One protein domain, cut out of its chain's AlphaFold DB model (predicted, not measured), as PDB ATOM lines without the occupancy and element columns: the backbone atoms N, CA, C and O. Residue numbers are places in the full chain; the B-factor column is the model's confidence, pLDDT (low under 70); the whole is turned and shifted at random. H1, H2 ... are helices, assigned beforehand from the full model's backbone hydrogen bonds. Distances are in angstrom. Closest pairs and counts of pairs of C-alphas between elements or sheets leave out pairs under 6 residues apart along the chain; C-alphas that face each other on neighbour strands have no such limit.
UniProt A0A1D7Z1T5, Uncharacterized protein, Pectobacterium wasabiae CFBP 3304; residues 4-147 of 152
ATOM      1  N   SER A   4      10.301  78.148 100.090       97.38
ATOM      2  CA  SER A   4       9.006  77.756 100.654       97.38
ATOM      3  C   SER A   4       7.843  77.896  99.673       97.38
ATOM      4  O   SER A   4       6.930  77.070  99.673       97.38
ATOM      5  N   ASP A   5       7.871  78.954  98.863       97.19
ATOM      6  CA  ASP A   5       6.807  79.283  97.918       97.19
ATOM      7  C   ASP A   5       6.912  78.383  96.685       97.19
ATOM      8  O   ASP A   5       5.902  77.846  96.237       97.19
ATOM      9  N   PHE A   6       8.139  78.156  96.203       96.06
ATOM     10  CA  PHE A   6       8.424  77.239  95.104       96.06
ATOM     11  C   PHE A   6       8.019  75.803  95.441       96.06
ATOM     12  O   PHE A   6       7.243  75.194  94.714       96.06
ATOM     13  N   CYS A   7       8.480  75.263  96.573       97.50
ATOM     14  CA  CYS A   7       8.132  73.905  96.990       97.50
ATOM     15  C   CYS A   7       6.615  73.736  97.152       97.50
ATOM     16  O   CYS A   7       6.060  72.715  96.755       97.50
ATOM     17  N   LEU A   8       5.923  74.744  97.696       97.94
ATOM     18  CA  LEU A   8       4.469  74.712  97.819       97.94
ATOM     19  C   LEU A   8       3.771  74.747  96.451       97.94
ATOM     20  O   LEU A   8       2.769  74.048  96.284       97.94
ATOM     21  N   SER A   9       4.260  75.551  95.498       96.44
ATOM     22  CA  SER A   9       3.659  75.650  94.164       96.44
ATOM     23  C   SER A   9       3.781  74.328  93.416       96.44
ATOM     24  O   SER A   9       2.753  73.770  93.035       96.44
ATOM     25  N   ILE A  10       4.986  73.751  93.330       94.56
ATOM     26  CA  ILE A  10       5.193  72.465  92.643       94.56
ATOM     27  C   ILE A  10       4.393  71.338  93.303       94.56
ATOM     28  O   ILE A  10       3.806  70.503  92.616       94.56
ATOM     29  N   TYR A  11       4.305  71.341  94.637       96.75
ATOM     30  CA  TYR A  11       3.612  70.297  95.383       96.75
ATOM     31  C   TYR A  11       2.102  70.318  95.110       96.75
ATOM     32  O   TYR A  11       1.463  69.269  95.013       96.75
ATOM     33  N   LYS A  12       1.531  71.519  94.948       96.12
ATOM     34  CA  LYS A  12       0.128  71.716  94.570       96.12
ATOM     35  C   LYS A  12      -0.131  71.402  93.106       96.12
ATOM     36  O   LYS A  12      -1.061  70.661  92.809       96.12
ATOM     37  N   GLU A  13       0.661  71.980  92.209       94.12
ATOM     38  CA  GLU A  13       0.468  71.873  90.759       94.12
ATOM     39  C   GLU A  13       0.555  70.424  90.274       94.12
ATOM     40  O   GLU A  13      -0.178  70.035  89.369       94.12
ATOM     41  N   GLN A  14       1.395  69.610  90.920       91.44
ATOM     42  CA  GLN A  14       1.594  68.201  90.576       91.44
ATOM     43  C   GLN A  14       0.782  67.223  91.446       91.44
ATOM     44  O   GLN A  14       1.055  66.025  91.428       91.44
ATOM     45  N   ASP A  15      -0.190  67.716  92.221       91.75
ATOM     46  CA  ASP A  15      -1.089  66.912  93.068       91.75
ATOM     47  C   ASP A  15      -0.355  65.897  93.975       91.75
ATOM     48  O   ASP A  15      -0.730  64.731  94.140       91.75
ATOM     49  N   ARG A  16       0.741  66.348  94.594       92.94
ATOM     50  CA  ARG A  16       1.661  65.489  95.358       92.94
ATOM     51  C   ARG A  16       1.083  64.985  96.682       92.94
ATOM     52  O   ARG A  16       1.632  64.053  97.274       92.94
ATOM     53  N   VAL A  17      -0.043  65.547  97.130       93.00
ATOM     54  CA  VAL A  17      -0.742  65.152  98.365       93.00
ATOM     55  C   VAL A  17      -1.109  63.668  98.373       93.00
ATOM     56  O   VAL A  17      -0.890  62.994  99.376       93.00
ATOM     57  N   ASN A  18      -1.587  63.129  97.248       88.19
ATOM     58  CA  ASN A  18      -2.029  61.735  97.153       88.19
ATOM     59  C   ASN A  18      -0.873  60.735  97.308       88.19
ATOM     60  O   ASN A  18      -1.060  59.619  97.783       88.19
ATOM     61  N   GLN A  19       0.327  61.151  96.916       91.06
ATOM     62  CA  GLN A  19       1.544  60.342  96.929       91.06
ATOM     63  C   GLN A  19       2.240  60.374  98.296       91.06
ATOM     64  O   GLN A  19       2.825  59.385  98.732       91.06
ATOM     65  N   ASN A  20       2.139  61.513  98.983       94.56
ATOM     66  CA  ASN A  20       2.926  61.811 100.175       94.56
ATOM     67  C   ASN A  20       2.115  61.843 101.471       94.56
ATOM     68  O   ASN A  20       2.718  61.820 102.535       94.56
ATOM     69  N   GLY A  21       0.782  61.906 101.414       93.19
ATOM     70  CA  GLY A  21      -0.077  61.929 102.606       93.19
ATOM     71  C   GLY A  21      -0.039  63.236 103.404       93.19
ATOM     72  O   GLY A  21      -0.709  63.342 104.430       93.19
ATOM     73  N   ILE A  22       0.708  64.239 102.935       95.88
ATOM     74  CA  ILE A  22       0.888  65.529 103.603       95.88
ATOM     75  C   ILE A  22       0.073  66.611 102.894       95.88
ATOM     76  O   ILE A  22       0.142  66.764 101.670       95.88
ATOM     77  N   ALA A  23      -0.699  67.379 103.666       95.81
ATOM     78  CA  ALA A  23      -1.537  68.448 103.137       95.81
ATOM     79  C   ALA A  23      -0.689  69.575 102.508       95.81
ATOM     80  O   ALA A  23       0.333  69.962 103.074       95.81
ATOM     81  N   PRO A  24      -1.124  70.171 101.380       95.62
ATOM     82  CA  PRO A  24      -0.370  71.205 100.671       95.62
ATOM     83  C   PRO A  24      -0.524  72.586 101.339       95.62
ATOM     84  O   PRO A  24      -1.073  73.530 100.758       95.62
ATOM     85  N   VAL A  25      -0.070  72.709 102.586       97.12
ATOM     86  CA  VAL A  25      -0.124  73.941 103.386       97.12
ATOM     87  C   VAL A  25       1.275  74.358 103.833       97.12
ATOM     88  O   VAL A  25       2.146  73.521 104.048       97.12
ATOM     89  N   GLN A  26       1.492  75.665 103.998       96.94
ATOM     90  CA  GLN A  26       2.833  76.231 104.186       96.94
ATOM     91  C   GLN A  26       3.608  75.617 105.358       96.94
ATOM     92  O   GLN A  26       4.800  75.364 105.233       96.94
ATOM     93  N   GLY A  27       2.941  75.380 106.493       97.44
ATOM     94  CA  GLY A  27       3.581  74.813 107.683       97.44
ATOM     95  C   GLY A  27       4.161  73.420 107.437       97.44
ATOM     96  O   GLY A  27       5.300  73.165 107.817       97.44
ATOM     97  N   GLU A  28       3.415  72.566 106.738       97.25
ATOM     98  CA  GLU A  28       3.835  71.201 106.411       97.25
ATOM     99  C   GLU A  28       4.988  71.196 105.404       97.25
ATOM    100  O   GLU A  28       6.012  70.555 105.629       97.25
ATOM    101  N   ILE A  29       4.880  71.997 104.338       97.88
ATOM    102  CA  ILE A  29       5.954  72.131 103.344       97.88
ATOM    103  C   ILE A  29       7.234  72.660 103.997       97.88
ATOM    104  O   ILE A  29       8.322  72.143 103.747       97.88
ATOM    105  N   ASN A  30       7.119  73.639 104.896       98.00
ATOM    106  CA  ASN A  30       8.261  74.143 105.650       98.00
ATOM    107  C   ASN A  30       8.880  73.054 106.536       98.00
ATOM    108  O   ASN A  30      10.103  72.974 106.612       98.00
ATOM    109  N   ALA A  31       8.076  72.205 107.182       96.69
ATOM    110  CA  ALA A  31       8.582  71.096 107.987       96.69
ATOM    111  C   ALA A  31       9.347  70.067 107.134       96.69
ATOM    112  O   ALA A  31      10.438  69.643 107.520       96.69
ATOM    113  N   MET A  32       8.832  69.732 105.947       97.38
ATOM    114  CA  MET A  32       9.511  68.855 104.984       97.38
ATOM    115  C   MET A  32      10.846  69.456 104.515       97.38
ATOM    116  O   MET A  32      11.874  68.783 104.568       97.38
ATOM    117  N   ILE A  33      10.864  70.741 104.136       97.88
ATOM    118  CA  ILE A  33      12.090  71.466 103.753       97.88
ATOM    119  C   ILE A  33      13.118  71.437 104.891       97.88
ATOM    120  O   ILE A  33      14.296  71.163 104.669       97.88
ATOM    121  N   GLN A  34      12.683  71.702 106.124       95.88
ATOM    122  CA  GLN A  34      13.558  71.700 107.294       95.88
ATOM    123  C   GLN A  34      14.154  70.321 107.572       95.88
ATOM    124  O   GLN A  34      15.306  70.237 107.996       95.88
ATOM    125  N   LEU A  35      13.390  69.251 107.353       95.25
ATOM    126  CA  LEU A  35      13.884  67.885 107.480       95.25
ATOM    127  C   LEU A  35      14.958  67.590 106.426       95.25
ATOM    128  O   LEU A  35      16.037  67.121 106.779       95.25
ATOM    129  N   ILE A  36      14.709  67.961 105.168       95.75
ATOM    130  CA  ILE A  36      15.685  67.808 104.082       95.75
ATOM    131  C   ILE A  36      16.973  68.574 104.390       95.75
ATOM    132  O   ILE A  36      18.070  68.033 104.270       95.75
ATOM    133  N   TYR A  37      16.851  69.816 104.859       94.81
ATOM    134  CA  TYR A  37      18.000  70.632 105.233       94.81
ATOM    135  C   TYR A  37      18.794  70.062 106.421       94.81
ATOM    136  O   TYR A  37      20.026  70.131 106.444       94.81
ATOM    137  N   LYS A  38      18.123  69.464 107.412       91.81
ATOM    138  CA  LYS A  38      18.814  68.773 108.511       91.81
ATOM    139  C   LYS A  38      19.653  67.610 107.990       91.81
ATOM    140  O   LYS A  38      20.811  67.492 108.381       91.81
ATOM    141  N   GLU A  39      19.106  66.805 107.083       91.00
ATOM    142  CA  GLU A  39      19.845  65.677 106.509       91.00
ATOM    143  C   GLU A  39      20.974  66.111 105.576       91.00
ATOM    144  O   GLU A  39      22.046  65.508 105.611       91.00
ATOM    145  N   TYR A  40      20.799  67.213 104.841       89.06
ATOM    146  CA  TYR A  40      21.898  67.863 104.128       89.06
ATOM    147  C   TYR A  40      23.080  68.134 105.075       89.06
ATOM    148  O   TYR A  40      24.194  67.678 104.830       89.06
ATOM    149  N   ASN A  41      22.844  68.781 106.220       87.06
ATOM    150  CA  ASN A  41      23.907  69.062 107.192       87.06
ATOM    151  C   ASN A  41      24.483  67.798 107.866       87.06
ATOM    152  O   ASN A  41      25.663  67.780 108.226       87.06
ATOM    153  N   ASN A  42      23.677  66.746 108.051       82.50
ATOM    154  CA  ASN A  42      24.114  65.497 108.684       82.50
ATOM    155  C   ASN A  42      24.999  64.649 107.761       82.50
ATOM    156  O   ASN A  42      26.064  64.191 108.187       82.50
ATOM    157  N   GLY A  43      24.544  64.426 106.525       69.38
ATOM    158  CA  GLY A  43      25.184  63.540 105.549       69.38
ATOM    159  C   GLY A  43      26.355  64.190 104.817       69.38
ATOM    160  O   GLY A  43      27.301  63.512 104.428       69.38
ATOM    161  N   LEU A  44      26.340  65.517 104.692       66.69
ATOM    162  CA  LEU A  44      27.325  66.283 103.941       66.69
ATOM    163  C   LEU A  44      28.055  67.272 104.847       66.69
ATOM    164  O   LEU A  44      28.116  68.462 104.563       66.69
ATOM    165  N   ARG A  45      28.651  66.788 105.946       57.59
ATOM    166  CA  ARG A  45      29.322  67.647 106.948       57.59
ATOM    167  C   ARG A  45      30.356  68.614 106.366       57.59
ATOM    168  O   ARG A  45      30.562  69.685 106.923       57.59
ATOM    169  N   GLN A  46      31.000  68.254 105.253       60.72
ATOM    170  CA  GLN A  46      31.946  69.127 104.544       60.72
ATOM    171  C   GLN A  46      31.282  70.329 103.845       60.72
ATOM    172  O   GLN A  46      31.956  71.305 103.532       60.72
ATOM    173  N   TYR A  47      29.968  70.262 103.637       63.03
ATOM    174  CA  TYR A  47      29.106  71.302 103.082       63.03
ATOM    175  C   TYR A  47      28.125  71.861 104.128       63.03
ATOM    176  O   TYR A  47      27.177  72.555 103.769       63.03
ATOM    177  N   ALA A  48      28.335  71.566 105.419       69.12
ATOM    178  CA  ALA A  48      27.451  72.022 106.483       69.12
ATOM    179  C   ALA A  48      27.323  73.550 106.452       69.12
ATOM    180  O   ALA A  48      28.311  74.282 106.559       69.12
ATOM    181  N   ALA A  49      26.089  74.024 106.316       74.56
ATOM    182  CA  ALA A  49      25.794  75.443 106.262       74.56
ATOM    183  C   ALA A  49      25.392  75.936 107.664       74.56
ATOM    184  O   ALA A  49      24.618  75.260 108.342       74.56
ATOM    185  N   PRO A  50      25.863  77.109 108.122       82.69
ATOM    186  CA  PRO A  50      25.651  77.583 109.494       82.69
ATOM    187  C   PRO A  50      24.269  78.230 109.716       82.69
ATOM    188  O   PRO A  50      24.122  79.071 110.601       82.69
ATOM    189  N   TYR A  51      23.269  77.891 108.902       87.69
ATOM    190  CA  TYR A  51      21.949  78.519 108.938       87.69
ATOM    191  C   TYR A  51      20.991  77.742 109.832       87.69
ATOM    192  O   TYR A  51      21.090  76.522 109.992       87.69
ATOM    193  N   ARG A  52      20.017  78.439 110.415       89.25
ATOM    194  CA  ARG A  52      18.931  77.758 111.116       89.25
ATOM    195  C   ARG A  52      17.936  77.204 110.104       89.25
ATOM    196  O   ARG A  52      17.665  77.815 109.073       89.25
ATOM    197  N   ALA A  53      17.332  76.063 110.418       88.38
ATOM    198  CA  ALA A  53      16.394  75.407 109.508       88.38
ATOM    199  C   ALA A  53      15.179  76.293 109.155       88.38
ATOM    200  O   ALA A  53      14.682  76.250 108.031       88.38
ATOM    201  N   ASP A  54      14.722  77.131 110.089       90.88
ATOM    202  CA  ASP A  54      13.630  78.084 109.879       90.88
ATOM    203  C   ASP A  54      14.018  79.297 109.018       90.88
ATOM    204  O   ASP A  54      13.139  79.963 108.481       90.88
ATOM    205  N   GLU A  55      15.310  79.566 108.831       94.00
ATOM    206  CA  GLU A  55      15.792  80.616 107.925       94.00
ATOM    207  C   GLU A  55      15.836  80.115 106.477       94.00
ATOM    208  O   GLU A  55      15.451  80.841 105.558       94.00
ATOM    209  N   VAL A  56      16.236  78.851 106.279       93.69
ATOM    210  CA  VAL A  56      16.436  78.241 104.953       93.69
ATOM    211  C   VAL A  56      15.171  78.267 104.099       93.69
ATOM    212  O   VAL A  56      15.248  78.522 102.901       93.69
ATOM    213  N   VAL A  57      13.988  78.096 104.696       96.38
ATOM    214  CA  VAL A  57      12.709  78.140 103.956       96.38
ATOM    215  C   VAL A  57      12.487  79.484 103.241       96.38
ATOM    216  O   VAL A  57      11.777  79.540 102.241       96.38
ATOM    217  N   SER A  58      13.105  80.566 103.726       96.88
ATOM    218  CA  SER A  58      12.992  81.907 103.141       96.88
ATOM    219  C   SER A  58      14.084  82.228 102.120       96.88
ATOM    220  O   SER A  58      14.091  83.342 101.592       96.88
ATOM    221  N   PHE A  59      15.011  81.304 101.852       96.50
ATOM    222  CA  PHE A  59      16.093  81.540 100.900       96.50
ATOM    223  C   PHE A  59      15.546  81.673  99.481       96.50
ATOM    224  O   PHE A  59      14.528  81.075  99.122       96.50
ATOM    225  N   CYS A  60      16.216  82.494  98.677       96.25
ATOM    226  CA  CYS A  60      15.827  82.717  97.295       96.25
ATOM    227  C   CYS A  60      16.386  81.612  96.399       96.25
ATOM    228  O   CYS A  60      17.595  81.394  96.354       96.25
ATOM    229  N   MET A  61      15.488  80.985  95.645       94.69
ATOM    230  CA  MET A  61      15.824  80.198  94.464       94.69
ATOM    231  C   MET A  61      16.528  81.075  93.431       94.69
ATOM    232  O   MET A  61      16.253  82.284  93.360       94.69
ATOM    233  N   SER A  62      17.368  80.460  92.606       92.69
ATOM    234  CA  SER A  62      17.936  81.116  91.431       92.69
ATOM    235  C   SER A  62      16.836  81.592  90.474       92.69
ATOM    236  O   SER A  62      15.711  81.082  90.448       92.69
ATOM    237  N   GLU A  63      17.123  82.660  89.737       86.12
ATOM    238  CA  GLU A  63      16.146  83.309  88.860       86.12
ATOM    239  C   GLU A  63      16.048  82.617  87.490       86.12
ATOM    240  O   GLU A  63      16.942  81.883  87.078       86.12
ATOM    241  N   ASN A  64      14.971  82.903  86.750       80.50
ATOM    242  CA  ASN A  64      14.791  82.501  85.347       80.50
ATOM    243  C   ASN A  64      14.896  80.987  85.088       80.50
ATOM    244  O   ASN A  64      15.498  80.582  84.096       80.50
ATOM    245  N   GLU A  65      14.333  80.163  85.980       77.31
ATOM    246  CA  GLU A  65      14.316  78.689  85.854       77.31
ATOM    247  C   GLU A  65      15.721  78.057  85.797       77.31
ATOM    248  O   GLU A  65      15.894  76.901  85.393       77.31
ATOM    249  N   GLN A  66      16.741  78.816  86.207       88.88
ATOM    250  CA  GLN A  66      18.100  78.319  86.301       88.88
ATOM    251  C   GLN A  66      18.295  77.520  87.581       88.88
ATOM    252  O   GLN A  66      17.664  77.782  88.604       88.88
ATOM    253  N   PHE A  67      19.203  76.558  87.509       90.06
ATOM    254  CA  PHE A  67      19.693  75.824  88.660       90.06
ATOM    255  C   PHE A  67      21.150  76.199  88.927       90.06
ATOM    256  O   PHE A  67      21.983  76.149  88.019       90.06
ATOM    257  N   ASP A  68      21.455  76.535  90.178       89.56
ATOM    258  CA  ASP A  68      22.810  76.749  90.670       89.56
ATOM    259  C   ASP A  68      23.120  75.757  91.797       89.56
ATOM    260  O   ASP A  68      22.563  75.827  92.890       89.56
ATOM    261  N   GLU A  69      24.075  74.857  91.557       86.19
ATOM    262  CA  GLU A  69      24.541  73.882  92.551       86.19
ATOM    263  C   GLU A  69      25.147  74.529  93.808       86.19
ATOM    264  O   GLU A  69      25.274  73.876  94.842       86.19
ATOM    265  N   LYS A  70      25.547  75.804  93.735       86.88
ATOM    266  CA  LYS A  70      26.070  76.568  94.876       86.88
ATOM    267  C   LYS A  70      24.965  77.277  95.645       86.88
ATOM    268  O   LYS A  70      25.203  77.724  96.770       86.88
ATOM    269  N   ASN A  71      23.771  77.382  95.067       90.81
ATOM    270  CA  ASN A  71      22.613  77.912  95.754       90.81
ATOM    271  C   ASN A  71      21.973  76.804  96.600       90.81
ATOM    272  O   ASN A  71      21.390  75.845  96.096       90.81
ATOM    273  N   LEU A  72      22.054  76.960  97.923       91.94
ATOM    274  CA  LEU A  72      21.463  76.010  98.861       91.94
ATOM    275  C   LEU A  72      19.949  75.851  98.649       91.94
ATOM    276  O   LEU A  72      19.441  74.744  98.798       91.94
ATOM    277  N   ALA A  73      19.227  76.918  98.293       94.75
ATOM    278  CA  ALA A  73      17.791  76.823  98.038       94.75
ATOM    279  C   ALA A  73      17.499  75.874  96.869       94.75
ATOM    280  O   ALA A  73      16.655  74.993  97.007       94.75
ATOM    281  N   ASP A  74      18.251  75.991  95.773       93.50
ATOM    282  CA  ASP A  74      18.071  75.161  94.582       93.50
ATOM    283  C   ASP A  74      18.348  73.681  94.871       93.50
ATOM    284  O   ASP A  74      17.574  72.816  94.463       93.50
ATOM    285  N   LEU A  75      19.407  73.379  95.631       92.75
ATOM    286  CA  LEU A  75      19.722  72.009  96.050       92.75
ATOM    287  C   LEU A  75      18.598  71.391  96.891       92.75
ATOM    288  O   LEU A  75      18.172  70.264  96.631       92.75
ATOM    289  N   ILE A  76      18.118  72.119  97.904       95.50
ATOM    290  CA  ILE A  76      17.051  71.636  98.788       95.50
ATOM    291  C   ILE A  76      15.741  71.474  98.012       95.50
ATOM    292  O   ILE A  76      15.048  70.474  98.195       95.50
ATOM    293  N   ALA A  77      15.423  72.416  97.122       96.44
ATOM    294  CA  ALA A  77      14.256  72.348  96.254       96.44
ATOM    295  C   ALA A  77      14.291  71.126  95.335       96.44
ATOM    296  O   ALA A  77      13.294  70.416  95.245       96.44
ATOM    297  N   LEU A  78      15.437  70.843  94.711       95.62
ATOM    298  CA  LEU A  78      15.596  69.708  93.805       95.62
ATOM    299  C   LEU A  78      15.403  68.367  94.525       95.62
ATOM    300  O   LEU A  78      14.720  67.479  94.014       95.62
ATOM    301  N   VAL A  79      15.958  68.226  95.732       95.50
ATOM    302  CA  VAL A  79      15.756  67.028  96.563       95.50
ATOM    303  C   VAL A  79      14.311  66.916  97.041       95.50
ATOM    304  O   VAL A  79      13.730  65.835  96.971       95.50
ATOM    305  N   PHE A  80      13.700  68.022  97.474       97.12
ATOM    306  CA  PHE A  80      12.280  68.054  97.827       97.12
ATOM    307  C   PHE A  80      11.403  67.595  96.656       97.12
ATOM    308  O   PHE A  80      10.526  66.746  96.821       97.12
ATOM    309  N   ASP A  81      11.648  68.141  95.470       96.00
ATOM    310  CA  ASP A  81      10.884  67.841  94.268       96.00
ATOM    311  C   ASP A  81      11.013  66.357  93.902       96.00
ATOM    312  O   ASP A  81      10.004  65.676  93.734       96.00
ATOM    313  N   ALA A  82      12.237  65.825  93.910       94.69
ATOM    314  CA  ALA A  82      12.501  64.430  93.582       94.69
ATOM    315  C   ALA A  82      11.869  63.434  94.565       94.69
ATOM    316  O   ALA A  82      11.223  62.475  94.138       94.69
ATOM    317  N   ILE A  83      12.007  63.665  95.873       94.50
ATOM    318  CA  ILE A  83      11.427  62.776  96.892       94.50
ATOM    319  C   ILE A  83       9.909  62.806  96.799       94.50
ATOM    320  O   ILE A  83       9.264  61.760  96.793       94.50
ATOM    321  N   THR A  84       9.322  63.999  96.708       95.44
ATOM    322  CA  THR A  84       7.865  64.113  96.672       95.44
ATOM    323  C   THR A  84       7.276  63.549  95.374       95.44
ATOM    324  O   THR A  84       6.144  63.071  95.411       95.44
ATOM    325  N   GLU A  85       8.025  63.540  94.264       93.75
ATOM    326  CA  GLU A  85       7.641  62.894  92.996       93.75
ATOM    327  C   GLU A  85       7.635  61.378  93.042       93.75
ATOM    328  O   GLU A  85       6.717  60.726  92.531       93.75
ATOM    329  N   ASN A  86       8.689  60.828  93.631       89.75
ATOM    330  CA  ASN A  86       8.945  59.400  93.597       89.75
ATOM    331  C   ASN A  86       8.303  58.667  94.771       89.75
ATOM    332  O   ASN A  86       8.094  57.456  94.685       89.75
ATOM    333  N   ASN A  87       7.948  59.371  95.849       88.56
ATOM    334  CA  ASN A  87       7.305  58.755  96.994       88.56
ATOM    335  C   ASN A  87       5.954  58.141  96.591       88.56
ATOM    336  O   ASN A  87       5.070  58.799  96.047       88.56
ATOM    337  N   ARG A  88       5.781  56.851  96.879       86.75
ATOM    338  CA  ARG A  88       4.511  56.120  96.716       86.75
ATOM    339  C   ARG A  88       3.953  55.634  98.054       86.75
ATOM    340  O   ARG A  88       3.016  54.841  98.075       86.75
ATOM    341  N   ASN A  89       4.531  56.094  99.161       89.75
ATOM    342  CA  ASN A  89       4.154  55.750 100.519       89.75
ATOM    343  C   ASN A  89       3.722  57.015 101.292       89.75
ATOM    344  O   ASN A  89       4.566  57.743 101.825       89.75
ATOM    345  N   PRO A  90       2.404  57.246 101.440       89.44
ATOM    346  CA  PRO A  90       1.869  58.379 102.195       89.44
ATOM    347  C   PRO A  90       2.278  58.429 103.674       89.44
ATOM    348  O   PRO A  90       2.094  59.449 104.327       89.44
ATOM    349  N   MET A  91       2.807  57.332 104.225       91.56
ATOM    350  CA  MET A  91       3.245  57.256 105.622       91.56
ATOM    351  C   MET A  91       4.736  57.558 105.795       91.56
ATOM    352  O   MET A  91       5.186  57.698 106.930       91.56
ATOM    353  N   LEU A  92       5.503  57.683 104.702       92.31
ATOM    354  CA  LEU A  92       6.959  57.836 104.751       92.31
ATOM    355  C   LEU A  92       7.380  59.034 105.609       92.31
ATOM    356  O   LEU A  92       8.228  58.898 106.478       92.31
ATOM    357  N   TRP A  93       6.730  60.184 105.427       92.44
ATOM    358  CA  TRP A  93       7.031  61.410 106.176       92.44
ATOM    359  C   TRP A  93       6.768  61.297 107.686       92.44
ATOM    360  O   TRP A  93       7.323  62.077 108.459       92.44
ATOM    361  N   GLY A  94       5.945  60.333 108.116       88.62
ATOM    362  CA  GLY A  94       5.701  60.026 109.527       88.62
ATOM    363  C   GLY A  94       6.708  59.044 110.137       88.62
ATOM    364  O   GLY A  94       6.847  59.007 111.360       88.62
ATOM    365  N   ASP A  95       7.430  58.273 109.318       91.94
ATOM    366  CA  ASP A  95       8.497  57.372 109.758       91.94
ATOM    367  C   ASP A  95       9.853  58.068 109.636       91.94
ATOM    368  O   ASP A  95      10.482  58.081 108.578       91.94
ATOM    369  N   THR A  96      10.307  58.634 110.756       87.94
ATOM    370  CA  THR A  96      11.530  59.439 110.825       87.94
ATOM    371  C   THR A  96      12.762  58.705 110.295       87.94
ATOM    372  O   THR A  96      13.551  59.313 109.581       87.94
ATOM    373  N   VAL A  97      12.935  57.418 110.602       88.69
ATOM    374  CA  VAL A  97      14.143  56.684 110.188       88.69
ATOM    375  C   VAL A  97      14.141  56.488 108.676       88.69
ATOM    376  O   VAL A  97      15.138  56.763 108.006       88.69
ATOM    377  N   SER A  98      13.000  56.062 108.139       91.56
ATOM    378  CA  SER A  98      12.837  55.783 106.715       91.56
ATOM    379  C   SER A  98      12.974  57.040 105.856       91.56
ATOM    380  O   SER A  98      13.709  57.022 104.871       91.56
ATOM    381  N   ILE A  99      12.333  58.154 106.235       93.25
ATOM    382  CA  ILE A  99      12.434  59.402 105.461       93.25
ATOM    383  C   ILE A  99      13.844  60.000 105.509       93.25
ATOM    384  O   ILE A  99      14.320  60.520 104.505       93.25
ATOM    385  N   GLN A 100      14.547  59.911 106.641       91.75
ATOM    386  CA  GLN A 100      15.925  60.400 106.733       91.75
ATOM    387  C   GLN A 100      16.859  59.609 105.816       91.75
ATOM    388  O   GLN A 100      17.687  60.195 105.118       91.75
ATOM    389  N   ALA A 101      16.695  58.286 105.783       89.94
ATOM    390  CA  ALA A 101      17.456  57.418 104.898       89.94
ATOM    391  C   ALA A 101      17.146  57.687 103.411       89.94
ATOM    392  O   ALA A 101      18.082  57.776 102.616       89.94
ATOM    393  N   GLU A 102      15.879  57.913 103.046       92.00
ATOM    394  CA  GLU A 102      15.480  58.330 101.690       92.00
ATOM    395  C   GLU A 102      16.143  59.658 101.289       92.00
ATOM    396  O   GLU A 102      16.722  59.776 100.207       92.00
ATOM    397  N   ILE A 103      16.104  60.663 102.170       93.50
ATOM    398  CA  ILE A 103      16.719  61.968 101.903       93.50
ATOM    399  C   ILE A 103      18.235  61.828 101.717       93.50
ATOM    400  O   ILE A 103      18.797  62.376 100.764       93.50
ATOM    401  N   ALA A 104      18.907  61.087 102.600       89.56
ATOM    402  CA  ALA A 104      20.348  60.865 102.522       89.56
ATOM    403  C   ALA A 104      20.750  60.122 101.236       89.56
ATOM    404  O   ALA A 104      21.727  60.495 100.577       89.56
ATOM    405  N   HIS A 105      19.975  59.105 100.847       89.12
ATOM    406  CA  HIS A 105      20.147  58.398  99.578       89.12
ATOM    407  C   HIS A 105      19.983  59.348  98.390       89.12
ATOM    408  O   HIS A 105      20.836  59.399  97.504       89.12
ATOM    409  N   THR A 106      18.947  60.183  98.420       91.44
ATOM    410  CA  THR A 106      18.654  61.153  97.363       91.44
ATOM    411  C   THR A 106      19.797  62.161  97.187       91.44
ATOM    412  O   THR A 106      20.261  62.373  96.065       91.44
ATOM    413  N   PHE A 107      20.352  62.714  98.272       89.56
ATOM    414  CA  PHE A 107      21.558  63.553  98.196       89.56
ATOM    415  C   PHE A 107      22.778  62.807  97.650       89.56
ATOM    416  O   PHE A 107      23.537  63.363  96.855       89.56
ATOM    417  N   THR A 108      22.964  61.549  98.051       86.69
ATOM    418  CA  THR A 108      24.079  60.722  97.573       86.69
ATOM    419  C   THR A 108      24.006  60.544  96.061       86.69
ATOM    420  O   THR A 108      25.000  60.769  95.371       86.69
ATOM    421  N   VAL A 109      22.825  60.230  95.525       87.69
ATOM    422  CA  VAL A 109      22.615  60.098  94.076       87.69
ATOM    423  C   VAL A 109      22.799  61.436  93.358       87.69
ATOM    424  O   VAL A 109      23.401  61.470  92.284       87.69
ATOM    425  N   LEU A 110      22.351  62.550  93.946       88.06
ATOM    426  CA  LEU A 110      22.523  63.880  93.355       88.06
ATOM    427  C   LEU A 110      24.007  64.234  93.151       88.06
ATOM    428  O   LEU A 110      24.383  64.784  92.114       88.06
ATOM    429  N   ILE A 111      24.854  63.898  94.125       84.50
ATOM    430  CA  ILE A 111      26.268  64.300  94.150       84.50
ATOM    431  C   ILE A 111      27.167  63.264  93.466       84.50
ATOM    432  O   ILE A 111      28.018  63.619  92.651       84.50
ATOM    433  N   HIS A 112      26.968  61.982  93.767       79.94
ATOM    434  CA  HIS A 112      27.853  60.886  93.353       79.94
ATOM    435  C   HIS A 112      27.265  60.016  92.233       79.94
ATOM    436  O   HIS A 112      27.968  59.189  91.651       79.94
ATOM    437  N   GLY A 113      25.994  60.224  91.882       77.81
ATOM    438  CA  GLY A 113      25.303  59.456  90.851       77.81
ATOM    439  C   GLY A 113      24.801  58.101  91.345       77.81
ATOM    440  O   GLY A 113      24.800  57.795  92.537       77.81
ATOM    441  N   SER A 114      24.362  57.272  90.400       69.06
ATOM    442  CA  SER A 114      23.735  55.977  90.677       69.06
ATOM    443  C   SER A 114      24.684  54.919  91.242       69.06
ATOM    444  O   SER A 114      24.215  53.865  91.647       69.06
ATOM    445  N   GLU A 115      25.995  55.150  91.346       62.94
ATOM    446  CA  GLU A 115      26.890  54.119  91.885       62.94
ATOM    447  C   GLU A 115      26.805  53.974  93.412       62.94
ATOM    448  O   GLU A 115      27.054  52.881  93.911       62.94
ATOM    449  N   GLY A 116      26.316  54.968  94.164       51.28
ATOM    450  CA  GLY A 116      26.024  54.857  95.609       51.28
ATOM    451  C   GLY A 116      27.243  54.642  96.526       51.28
ATOM    452  O   GLY A 116      27.178  54.940  97.714       51.28
ATOM    453  N   GLU A 117      28.371  54.186  95.987       49.59
ATOM    454  CA  GLU A 117      29.684  54.269  96.611       49.59
ATOM    455  C   GLU A 117      30.297  55.636  96.296       49.59
ATOM    456  O   GLU A 117      30.179  56.136  95.173       49.59
ATOM    457  N   VAL A 118      30.988  56.235  97.273       49.31
ATOM    458  CA  VAL A 118      31.860  57.406  97.077       49.31
ATOM    459  C   VAL A 118      33.070  56.959  96.248       49.31
ATOM    460  O   VAL A 118      34.202  56.893  96.722       49.31
ATOM    461  N   LEU A 119      32.833  56.561  95.001       45.12
ATOM    462  CA  LEU A 119      33.885  56.335  94.038       45.12
ATOM    463  C   LEU A 119      34.392  57.724  93.644       45.12
ATOM    464  O   LEU A 119      33.582  58.561  93.242       45.12
ATOM    465  N   PRO A 120      35.709  57.986  93.697       45.44
ATOM    466  CA  PRO A 120      36.283  59.295  93.359       45.44
ATOM    467  C   PRO A 120      35.959  59.781  91.931       45.44
ATOM    468  O   PRO A 120      36.283  60.909  91.571       45.44
ATOM    469  N   ASN A 121      35.333  58.922  91.120       52.06
ATOM    470  CA  ASN A 121      35.112  59.072  89.689       52.06
ATOM    471  C   ASN A 121      33.611  59.064  89.329       52.06
ATOM    472  O   ASN A 121      33.271  59.243  88.162       52.06
ATOM    473  N   GLY A 122      32.722  58.791  90.293       57.31
ATOM    474  CA  GLY A 122      31.275  58.828  90.092       57.31
ATOM    475  C   GLY A 122      30.794  60.266  90.195       57.31
ATOM    476  O   GLY A 122      30.844  60.860  91.272       57.31
ATOM    477  N   THR A 123      30.386  60.856  89.074       69.88
ATOM    478  CA  THR A 123      29.934  62.244  89.041       69.88
ATOM    479  C   THR A 123      28.412  62.281  88.848       69.88
ATOM    480  O   THR A 123      27.882  61.848  87.822       69.88
ATOM    481  N   GLY A 124      27.684  62.744  89.869       74.88
ATOM    482  CA  GLY A 124      26.218  62.808  89.860       74.88
ATOM    483  C   GLY A 124      25.658  63.867  88.903       74.88
ATOM    484  O   GLY A 124      26.427  64.556  88.225       74.88
ATOM    485  N   PRO A 125      24.323  64.023  88.814       81.19
ATOM    486  CA  PRO A 125      23.679  65.001  87.932       81.19
ATOM    487  C   PRO A 125      24.254  66.425  87.990       81.19
ATOM    488  O   PRO A 125      24.335  67.061  86.941       81.19
ATOM    489  N   LEU A 126      24.727  66.889  89.157       81.94
ATOM    490  CA  LEU A 126      25.370  68.206  89.320       81.94
ATOM    491  C   LEU A 126      26.567  68.410  88.371       81.94
ATOM    492  O   LEU A 126      26.721  69.449  87.738       81.94
ATOM    493  N   SER A 127      27.371  67.367  88.167       75.50
ATOM    494  CA  SER A 127      28.582  67.422  87.336       75.50
ATOM    495  C   SER A 127      28.336  67.489  85.827       75.50
ATOM    496  O   SER A 127      29.275  67.686  85.053       75.50
ATOM    497  N   LYS A 128      27.088  67.288  85.387       76.94
ATOM    498  CA  LYS A 128      26.737  67.180  83.964       76.94
ATOM    499  C   LYS A 128      26.567  68.551  83.290       76.94
ATOM    500  O   LYS A 128      26.304  68.601  82.092       76.94
ATOM    501  N   GLY A 129      26.754  69.652  84.029       71.94
ATOM    502  CA  GLY A 129      26.798  71.015  83.484       71.94
ATOM    503  C   GLY A 129      25.441  71.561  83.032       71.94
ATOM    504  O   GLY A 129      25.394  72.465  82.198       71.94
ATOM    505  N   PHE A 130      24.339  71.002  83.542       78.81
ATOM    506  CA  PHE A 130      23.001  71.525  83.282       78.81
ATOM    507  C   PHE A 130      22.816  72.881  83.961       78.81
ATOM    508  O   PHE A 130      23.204  73.063  85.110       78.81
ATOM    509  N   THR A 131      22.188  73.817  83.254       79.75
ATOM    510  CA  THR A 131      21.875  75.155  83.781       79.75
ATOM    511  C   THR A 131      20.386  75.366  84.029       79.75
ATOM    512  O   THR A 131      20.026  76.297  84.736       79.75
ATOM    513  N   SER A 132      19.519  74.523  83.462       90.25
ATOM    514  CA  SER A 132      18.065  74.564  83.658       90.25
ATOM    515  C   SER A 132      17.647  73.620  84.784       90.25
ATOM    516  O   SER A 132      18.127  72.483  84.845       90.25
ATOM    517  N   TYR A 133      16.719  74.082  85.626       89.56
ATOM    518  CA  TYR A 133      16.132  73.294  86.710       89.56
ATOM    519  C   TYR A 133      15.477  71.998  86.207       89.56
ATOM    520  O   TYR A 133      15.766  70.916  86.716       89.56
ATOM    521  N   ASP A 134      14.665  72.072  85.155       90.25
ATOM    522  CA  ASP A 134      13.970  70.892  84.626       90.25
ATOM    523  C   ASP A 134      14.940  69.867  84.032       90.25
ATOM    524  O   ASP A 134      14.791  68.665  84.249       90.25
ATOM    525  N   ALA A 135      15.980  70.333  83.334       88.69
ATOM    526  CA  ALA A 135      16.985  69.448  82.751       88.69
ATOM    527  C   ALA A 135      17.759  68.674  83.829       88.69
ATOM    528  O   ALA A 135      17.998  67.470  83.682       88.69
ATOM    529  N   ILE A 136      18.136  69.343  84.927       89.38
ATOM    530  CA  ILE A 136      18.822  68.660  86.026       89.38
ATOM    531  C   ILE A 136      17.880  67.732  86.788       89.38
ATOM    532  O   ILE A 136      18.285  66.621  87.131       89.38
ATOM    533  N   LYS A 137      16.619  68.129  86.980       91.69
ATOM    534  CA  LYS A 137      15.587  67.288  87.586       91.69
ATOM    535  C   LYS A 137      15.367  66.012  86.790       91.69
ATOM    536  O   LYS A 137      15.442  64.930  87.361       91.69
ATOM    537  N   GLU A 138      15.153  66.104  85.481       90.94
ATOM    538  CA  GLU A 138      14.934  64.929  84.635       90.94
ATOM    539  C   GLU A 138      16.137  63.976  84.689       90.94
ATOM    540  O   GLU A 138      15.982  62.761  84.841       90.94
ATOM    541  N   ALA A 139      17.355  64.521  84.604       88.62
ATOM    542  CA  ALA A 139      18.569  63.727  84.743       88.62
ATOM    543  C   ALA A 139      18.669  63.074  86.128       88.62
ATOM    544  O   ALA A 139      19.119  61.934  86.229       88.62
ATOM    545  N   PHE A 140      18.253  63.778  87.177       90.94
ATOM    546  CA  PHE A 140      18.307  63.300  88.548       90.94
ATOM    547  C   PHE A 140      17.296  62.189  88.831       90.94
ATOM    548  O   PHE A 140      17.692  61.135  89.328       90.94
ATOM    549  N   ILE A 141      16.034  62.364  88.433       90.25
ATOM    550  CA  ILE A 141      14.994  61.330  88.544       90.25
ATOM    551  C   ILE A 141      15.436  60.050  87.827       90.25
ATOM    552  O   ILE A 141      15.381  58.973  88.415       90.25
ATOM    553  N   LYS A 142      15.991  60.158  86.611       88.31
ATOM    554  CA  LYS A 142      16.525  59.000  85.872       88.31
ATOM    555  C   LYS A 142      17.660  58.277  86.599       88.31
ATOM    556  O   LYS A 142      17.830  57.075  86.411       88.31
ATOM    557  N   GLU A 143      18.492  58.978  87.370       86.94
ATOM    558  CA  GLU A 143      19.521  58.319  88.188       86.94
ATOM    559  C   GLU A 143      18.908  57.648  89.428       86.94
ATOM    560  O   GLU A 143      19.319  56.538  89.767       86.94
ATOM    561  N   LEU A 144      17.902  58.265  90.061       87.44
ATOM    562  CA  LEU A 144      17.167  57.669  91.186       87.44
ATOM    563  C   LEU A 144      16.443  56.382  90.777       87.44
ATOM    564  O   LEU A 144      16.486  55.398  91.508       87.44
ATOM    565  N   GLU A 145      15.853  56.334  89.584       86.12
ATOM    566  CA  GLU A 145      15.193  55.130  89.057       86.12
ATOM    567  C   GLU A 145      16.151  53.944  88.862       86.12
ATOM    568  O   GLU A 145      15.739  52.789  88.965       86.12
ATOM    569  N   LYS A 146      17.442  54.199  88.602       83.81
ATOM    570  CA  LYS A 146      18.455  53.133  88.481       83.81
ATOM    571  C   LYS A 146      18.834  52.533  89.832       83.81
ATOM    572  O   LYS A 146      19.235  51.372  89.880       83.81
ATOM    573  N   LYS A 147      18.735  53.314  90.911       74.94
ATOM    574  CA  LYS A 147      18.955  52.869  92.292       74.94
ATOM    575  C   LYS A 147      17.815  53.359  93.179       74.94
ATOM    576  O   LYS A 147      18.010  54.305  93.945       74.94
TER     577      LYS A 147
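This is residues 4 to 147 of the 152 residues of an uncharacterized protein of Pectobacterium wasabiae CFBP 3304 (UniProt A0A1D7Z1T5). Look for a compact cluster of crossed helices, with H5 through its middle and H1, H3, H6 and H8 packed round it. H1 lies nearly side by side with H5, while H3, H6 and H8 cross it; of the short helices, H4 packs on H3, H7 packs on H6 and H8, and H2 lies near the last residues of H5. The printed part has 144 residues with eight named helices, H1 to H8 in chain order, and no named strand: the class is all helix. The radius of gyration of the C-alphas is 14.2 A, and the spans are 40 by 31 by 29 A.

Start at H1, residues 4 to 13, then pass H2, residues 17 to 20, to reach H3, residues 26 to 43. H3 touches H1 with residues 26 to 33 alone, closest at the C-alphas of Ser 4 and Asn 30, 6.2 A. H4, residues 53 to 56, touches H3 at residues 30 to 38 alone, closest at the C-alphas of Gln 34 and Ala 53, 5.2 A. Next comes the hub, H5, residues 72 to 86, which touches five helices. It runs the same way as H1 at a shallow tilt of 24 degrees, with the C-alphas of Cys 7 and Ala 77 closest at 6.4 A. H3 and H5 touch about perpendicular, at 73 degrees, closest at the C-alphas of Tyr 37 and Ile 76, 6.6 A. H2 and H5 only just touch, with 3 pairs of C-alphas within 8 A; the closest are those of Asn 20 and Thr 84, 6.5 A. H6, residues 96 to 112, touches H5 at a steep tilt of 65 degrees, opposite ways, closest at the C-alphas of Val 79 and Thr 106, 6.6 A. H7, residues 125 to 128, touches H6, with the C-alphas of Leu 110 and Pro 125 closest at 5.7 A. H8, residues 133 to 146, touches H5 at a steep tilt of 49 degrees, the same way, closest at the C-alphas of Ala 82 and Ile 141, 6.4 A. H1 and H8 are apart. Every O i to N i+4 pair is within hydrogen-bond range in H1, H3, H5 and H6, and 9 of 10 are in H8; H2, H4 and H7 are too short for such a pair.

Find C-alpha 4 at (9.006, 77.756, 100.654), where H1 begins its 14.3 A. H3 measures 25.7 A, H5 21.5 A and H6 24.0 A. H8 runs 20.4 A from C-alpha 133 to C-alpha 146 at (18.455, 53.133, 88.481).

The two C-alphas farthest apart, those of Val 25 and Asn 121, are 40.6 A apart. The printed part has no cut; the long links are H4 to H5 and H6 to H7. Expect pLDDT under 70 at residues 43 to 48 and 114 to 123.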